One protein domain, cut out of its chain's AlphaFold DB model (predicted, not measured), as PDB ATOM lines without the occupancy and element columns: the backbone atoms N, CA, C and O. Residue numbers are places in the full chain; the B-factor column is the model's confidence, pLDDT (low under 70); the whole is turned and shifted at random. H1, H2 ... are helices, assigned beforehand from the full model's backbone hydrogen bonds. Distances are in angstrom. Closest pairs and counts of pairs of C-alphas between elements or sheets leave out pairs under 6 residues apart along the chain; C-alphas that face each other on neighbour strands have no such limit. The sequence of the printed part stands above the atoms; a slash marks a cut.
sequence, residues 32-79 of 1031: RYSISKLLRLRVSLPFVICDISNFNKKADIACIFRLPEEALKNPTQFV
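What this domain is: This is residues 32 to 79 of the 1031 residues of an uncharacterized protein of Golovinomyces magnicellulatus (UniProt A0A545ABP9). Picture a drawn-out chain with the helix H1 at one end and a small, loose head at the other, where the two short helices H2 and H3 lie; the long unnamed stretch of residues 44 to 58 runs from H1 to the head. Residues 34 to 40, of which 35 to 40 belong to H1, stick out from the rest. The printed part has 48 residues with three named helices, in the order H1, H2, H3, and no named strand; the class is all helix, though under half of the residues, 20 of 48, are in named elements. It is extended, with a radius of gyration of the C-alphas of 14.9 A, and spans 44 by 20 by 16 A, a rod.

How they stand to each other: Start at H1, residues 35 to 43, which touches no helix. It is apart from H2, residues 59 to 64, and apart from H3, residues 69 to 73. Look next at H2 and H3, which are close but not clearly touching: their closest C-alphas, those of Ala 62 and Leu 72, are 8.0 A apart, and their centres 12.3 A. In H1 and H3 every O i to N i+4 pair is within hydrogen-bond range; in H2 it is 1 of 2.

Where its parts are: Find C-alpha 35 at (19.871, 20.887, -35.075); from there H1 runs 12.7 A to C-alpha 43 at (10.899, 13.241, -30.467). H2 covers 9.1 A from C-alpha 59 to C-alpha 64. H3 covers 6.1 A and ends at C-alpha 73, at (0.383, -0.900, -10.803).

The domain as a whole: The two C-alphas farthest apart, those of Arg 32 and Ala 59, are 44.1 A apart. The printed part has no cut. The link from H1 to H2 is long, with 15 residues; that from H2 to H3 is tight, with 4. The model's mean pLDDT over the printed part is 73.9, and it is under 70 at residue 43, residues 46 to 51 and residues 54 to 63.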
ATOM      1  N   ARG A  32      25.215  14.810 -42.451       72.88
ATOM      2  CA  ARG A  32      25.013  16.066 -41.717       72.88
ATOM      3  C   ARG A  32      23.554  16.176 -41.273       72.88
ATOM      4  O   ARG A  32      22.642  16.158 -42.096       72.88
ATOM      5  N   TYR A  33      23.342  16.313 -39.968       81.44
ATOM      6  CA  TYR A  33      22.029  16.559 -39.374       81.44
ATOM      7  C   TYR A  33      21.973  18.001 -38.870       81.44
ATOM      8  O   TYR A  33      22.799  18.401 -38.052       81.44
ATOM      9  N   SER A  34      20.995  18.782 -39.333       86.44
ATOM     10  CA  SER A  34      20.711  20.089 -38.736       86.44
ATOM     11  C   SER A  34      20.173  19.917 -37.312       86.44
ATOM     12  O   SER A  34      19.622  18.867 -36.963       86.44
ATOM     13  N   ILE A  35      20.293  20.955 -36.481       78.00
ATOM     14  CA  ILE A  35      19.871  20.887 -35.075       78.00
ATOM     15  C   ILE A  35      18.366  20.574 -34.955       78.00
ATOM     16  O   ILE A  35      17.959  19.767 -34.122       78.00
ATOM     17  N   SER A  36      17.554  21.082 -35.887       77.62
ATOM     18  CA  SER A  36      16.125  20.779 -36.034       77.62
ATOM     19  C   SER A  36      15.858  19.309 -36.386       77.62
ATOM     20  O   SER A  36      14.862  18.738 -35.942       77.62
ATOM     21  N   LYS A  37      16.749  18.667 -37.159       79.69
ATOM     22  CA  LYS A  37      16.655  17.242 -37.520       79.69
ATOM     23  C   LYS A  37      17.053  16.344 -36.341       79.69
ATOM     24  O   LYS A  37      16.394  15.336 -36.117       79.69
ATOM     25  N   LEU A  38      18.037  16.752 -35.530       77.69
ATOM     26  CA  LEU A  38      18.369  16.102 -34.251       77.69
ATOM     27  C   LEU A  38      17.246  16.241 -33.209       77.69
ATOM     28  O   LEU A  38      16.927  15.276 -32.519       77.69
ATOM     29  N   LEU A  39      16.603  17.409 -33.118       73.06
ATOM     30  CA  LEU A  39      15.452  17.614 -32.232       73.06
ATOM     31  C   LEU A  39      14.228  16.801 -32.684       73.06
ATOM     32  O   LEU A  39      13.585  16.179 -31.842       73.06
ATOM     33  N   ARG A  40      13.953  16.710 -33.996       74.19
ATOM     34  CA  ARG A  40      12.942  15.777 -34.527       74.19
ATOM     35  C   ARG A  40      13.281  14.321 -34.196       74.19
ATOM     36  O   ARG A  40      12.407  13.629 -33.693       74.19
ATOM     37  N   LEU A  41      14.535  13.889 -34.378       75.69
ATOM     38  CA  LEU A  41      14.982  12.539 -34.004       75.69
ATOM     39  C   LEU A  41      14.770  12.241 -32.511       75.69
ATOM     40  O   LEU A  41      14.324  11.151 -32.173       75.69
ATOM     41  N   ARG A  42      15.015  13.207 -31.614       73.19
ATOM     42  CA  ARG A  42      14.749  13.047 -30.171       73.19
ATOM     43  C   ARG A  42      13.266  12.789 -29.867       73.19
ATOM     44  O   ARG A  42      12.970  12.032 -28.950       73.19
ATOM     45  N   VAL A  43      12.356  13.412 -30.619       69.31
ATOM     46  CA  VAL A  43      10.899  13.241 -30.467       69.31
ATOM     47  C   VAL A  43      10.389  11.989 -31.198       69.31
ATOM     48  O   VAL A  43       9.401  11.403 -30.768       69.31
ATOM     49  N   SER A  44      11.072  11.542 -32.258       72.56
ATOM     50  CA  SER A  44      10.718  10.346 -33.036       72.56
ATOM     51  C   SER A  44      11.421   9.056 -32.586       72.56
ATOM     52  O   SER A  44      11.306   8.044 -33.276       72.56
ATOM     53  N   LEU A  45      12.167   9.061 -31.474       75.31
ATOM     54  CA  LEU A  45      12.688   7.832 -30.866       75.31
ATOM     55  C   LEU A  45      11.510   7.041 -30.272       75.31
ATOM     56  O   LEU A  45      10.870   7.537 -29.338       75.31
ATOM     57  N   PRO A  46      11.191   5.846 -30.806       58.31
ATOM     58  CA  PRO A  46       9.838   5.308 -30.705       58.31
ATOM     59  C   PRO A  46       9.473   4.831 -29.297       58.31
ATOM     60  O   PRO A  46       8.337   5.037 -28.884       58.31
ATOM     61  N   PHE A  47      10.405   4.260 -28.531       60.94
ATOM     62  CA  PHE A  47      10.134   3.729 -27.191       60.94
ATOM     63  C   PHE A  47      11.299   3.983 -26.234       60.94
ATOM     64  O   PHE A  47      12.462   3.904 -26.632       60.94
ATOM     65  N   VAL A  48      10.981   4.207 -24.957       58.47
ATOM     66  CA  VAL A  48      11.926   4.071 -23.843       58.47
ATOM     67  C   VAL A  48      11.355   3.013 -22.907       58.47
ATOM     68  O   VAL A  48      10.377   3.250 -22.204       58.47
ATOM     69  N   ILE A  49      11.956   1.824 -22.925       62.72
ATOM     70  CA  ILE A  49      11.592   0.735 -22.018       62.72
ATOM     71  C   ILE A  49      12.316   0.987 -20.692       62.72
ATOM     72  O   ILE A  49      13.487   0.646 -20.534       62.72
ATOM     73  N   CYS A  50      11.629   1.635 -19.754       62.75
ATOM     74  CA  CYS A  50      12.076   1.724 -18.369       62.75
ATOM     75  C   CYS A  50      11.690   0.437 -17.637       62.75
ATOM     76  O   CYS A  50      10.506   0.176 -17.445       62.75
ATOM     77  N   ASP A  51      12.673  -0.341 -17.184       68.75
ATOM     78  CA  ASP A  51      12.421  -1.467 -16.282       68.75
ATOM     79  C   ASP A  51      12.089  -0.953 -14.869       68.75
ATOM     80  O   ASP A  51      12.960  -0.730 -14.023       68.75
ATOM     81  N   ILE A  52      10.798  -0.710 -14.630       74.94
ATOM     82  CA  ILE A  52      10.280  -0.129 -13.384       74.94
ATOM     83  C   ILE A  52      10.279  -1.163 -12.242       74.94
ATOM     84  O   ILE A  52      10.252  -0.781 -11.068       74.94
ATOM     85  N   SER A  53      10.417  -2.463 -12.545       71.75
ATOM     86  CA  SER A  53      10.470  -3.540 -11.542       71.75
ATOM     87  C   SER A  53      11.563  -3.318 -10.484       71.75
ATOM     88  O   SER A  53      11.370  -3.606  -9.300       71.75
ATOM     89  N   ASN A  54      12.681  -2.709 -10.886       67.56
ATOM     90  CA  ASN A  54      13.805  -2.389 -10.012       67.56
ATOM     91  C   ASN A  54      13.584  -1.148  -9.121       67.56
ATOM     92  O   ASN A  54      14.238  -1.020  -8.083       67.56
ATOM     93  N   PHE A  55      12.645  -0.260  -9.465       67.69
ATOM     94  CA  PHE A  55      12.342   0.953  -8.692       67.69
ATOM     95  C   PHE A  55      11.362   0.705  -7.537       67.69
ATOM     96  O   PHE A  55      11.446   1.378  -6.508       67.69
ATOM     97  N   ASN A  56      10.479  -0.294  -7.654       55.09
ATOM     98  CA  ASN A  56       9.354  -0.508  -6.729       55.09
ATOM     99  C   ASN A  56       9.752  -0.995  -5.311       55.09
ATOM    100  O   ASN A  56       8.907  -1.340  -4.493       55.09
ATOM    101  N   LYS A  57      11.053  -1.016  -4.987       63.66
ATOM    102  CA  LYS A  57      11.581  -1.348  -3.651       63.66
ATOM    103  C   LYS A  57      11.619  -0.148  -2.690       63.66
ATOM    104  O   LYS A  57      11.926  -0.343  -1.516       63.66
ATOM    105  N   LYS A  58      11.354   1.083  -3.162       61.19
ATOM    106  CA  LYS A  58      11.281   2.312  -2.338       61.19
ATOM    107  C   LYS A  58      10.276   3.322  -2.909       61.19
ATOM    108  O   LYS A  58      10.579   3.988  -3.899       61.19
ATOM    109  N   ALA A  59       9.134   3.498  -2.241       62.97
ATOM    110  CA  ALA A  59       8.087   4.451  -2.636       62.97
ATOM    111  C   ALA A  59       8.614   5.893  -2.807       62.97
ATOM    112  O   ALA A  59       8.283   6.562  -3.788       62.97
ATOM    113  N   ASP A  60       9.519   6.329  -1.923       62.56
ATOM    114  CA  ASP A  60      10.178   7.643  -1.978       62.56
ATOM    115  C   ASP A  60      10.840   7.931  -3.336       62.56
ATOM    116  O   ASP A  60      10.860   9.072  -3.789       62.56
ATOM    117  N   ILE A  61      11.386   6.903  -3.999       62.03
ATOM    118  CA  ILE A  61      12.091   7.053  -5.280       62.03
ATOM    119  C   ILE A  61      11.097   7.120  -6.443       62.03
ATOM    120  O   ILE A  61      11.288   7.928  -7.350       62.03
ATOM    121  N   ALA A  62      10.009   6.346  -6.404       59.84
ATOM    122  CA  ALA A  62       8.944   6.427  -7.409       59.84
ATOM    123  C   ALA A  62       8.348   7.848  -7.493       59.84
ATOM    124  O   ALA A  62       8.131   8.370  -8.589       59.84
ATOM    125  N   CYS A  63       8.192   8.512  -6.343       60.44
ATOM    126  CA  CYS A  63       7.718   9.894  -6.250       60.44
ATOM    127  C   CYS A  63       8.655  10.912  -6.935       60.44
ATOM    128  O   CYS A  63       8.181  11.908  -7.479       60.44
ATOM    129  N   ILE A  64       9.974  10.668  -6.952       72.44
ATOM    130  CA  ILE A  64      10.961  11.563  -7.591       72.44
ATOM    131  C   ILE A  64      10.807  11.559  -9.118       72.44
ATOM    132  O   ILE A  64      10.950  12.603  -9.753       72.44
ATOM    133  N   PHE A  65      10.497  10.403  -9.712       75.62
ATOM    134  CA  PHE A  65      10.382  10.255 -11.167       75.62
ATOM    135  C   PHE A  65       9.008  10.635 -11.736       75.62
ATOM    136  O   PHE A  65       8.857  10.628 -12.956       75.62
ATOM    137  N   ARG A  66       8.028  10.986 -10.884       83.44
ATOM    138  CA  ARG A  66       6.643  11.336 -11.272       83.44
ATOM    139  C   ARG A  66       6.042  10.343 -12.282       83.44
ATOM    140  O   ARG A  66       5.487  10.740 -13.304       83.44
ATOM    141  N   LEU A  67       6.202   9.047 -12.019       86.62
ATOM    142  CA  LEU A  67       5.641   8.000 -12.873       86.62
ATOM    143  C   LEU A  67       4.100   7.991 -12.766       86.62
ATOM    144  O   LEU A  67       3.586   8.197 -11.665       86.62
ATOM    145  N   PRO A  68       3.361   7.743 -13.865       85.50
ATOM    146  CA  PRO A  68       1.909   7.567 -13.816       85.50
ATOM    147  C   PRO A  68       1.539   6.313 -13.013       85.50
ATOM    148  O   PRO A  68       2.331   5.374 -12.910       85.50
ATOM    149  N   GLU A  69       0.332   6.266 -12.444       83.19
ATOM    150  CA  GLU A  69      -0.056   5.169 -11.546       83.19
ATOM    151  C   GLU A  69      -0.042   3.798 -12.235       83.19
ATOM    152  O   GLU A  69       0.245   2.785 -11.603       83.19
ATOM    153  N   GLU A  70      -0.294   3.753 -13.539       85.25
ATOM    154  CA  GLU A  70      -0.287   2.547 -14.373       85.25
ATOM    155  C   GLU A  70       1.104   1.891 -14.385       85.25
ATOM    156  O   GLU A  70       1.215   0.663 -14.399       85.25
ATOM    157  N   ALA A  71       2.163   2.703 -14.288       88.06
ATOM    158  CA  ALA A  71       3.549   2.256 -14.168       88.06
ATOM    159  C   ALA A  71       3.868   1.661 -12.788       88.06
ATOM    160  O   ALA A  71       4.740   0.803 -12.674       88.06
ATOM    161  N   LEU A  72       3.162   2.104 -11.744       83.50
ATOM    162  CA  LEU A  72       3.305   1.593 -10.376       83.50
ATOM    163  C   LEU A  72       2.461   0.329 -10.156       83.50
ATOM    164  O   LEU A  72       2.894  -0.580  -9.450       83.50
ATOM    165  N   LYS A  73       1.289   0.257 -10.800       87.31
ATOM    166  CA  LYS A  73       0.383  -0.900 -10.803       87.31
ATOM    167  C   LYS A  73       0.982  -2.080 -11.582       87.31
ATOM    168  O   LYS A  73       0.989  -3.191 -11.066       87.31
ATOM    169  N   ASN A  74       1.539  -1.841 -12.778       89.62
ATOM    170  CA  ASN A  74       2.058  -2.886 -13.678       89.62
ATOM    171  C   ASN A  74       3.531  -2.649 -14.105       89.62
ATOM    172  O   ASN A  74       3.817  -2.481 -15.296       89.62
ATOM    173  N   PRO A  75       4.502  -2.669 -13.169       84.50
ATOM    174  CA  PRO A  75       5.886  -2.225 -13.402       84.50
ATOM    175  C   PRO A  75       6.711  -3.094 -14.371       84.50
ATOM    176  O   PRO A  75       7.805  -2.698 -14.763       84.50
ATOM    177  N   THR A  76       6.213  -4.274 -14.752       81.44
ATOM    178  CA  THR A  76       6.832  -5.188 -15.733       81.44
ATOM    179  C   THR A  76       6.186  -5.133 -17.120       81.44
ATOM    180  O   THR A  76       6.723  -5.716 -18.057       81.44
ATOM    181  N   GLN A  77       5.040  -4.457 -17.266       83.44
ATOM    182  CA  GLN A  77       4.275  -4.375 -18.521       83.44
ATOM    183  C   GLN A  77       4.118  -2.936 -19.035       83.44
ATOM    184  O   GLN A  77       3.726  -2.730 -20.182       83.44
ATOM    185  N   PHE A  78       4.423  -1.930 -18.210       86.94
ATOM    186  CA  PHE A  78       4.282  -0.529 -18.582       86.94
ATOM    187  C   PHE A  78       5.337  -0.091 -19.613       86.94
ATOM    188  O   PHE A  78       6.495   0.165 -19.284       86.94
ATOM    189  N   VAL A  79       4.910   0.047 -20.869       83.69
ATOM    190  CA  VAL A  79       5.695   0.640 -21.958       83.69
ATOM    191  C   VAL A  79       5.103   2.004 -22.301       83.69
ATOM    192  O   VAL A  79       3.926   2.106 -22.635       83.69
TER     193      VAL A  79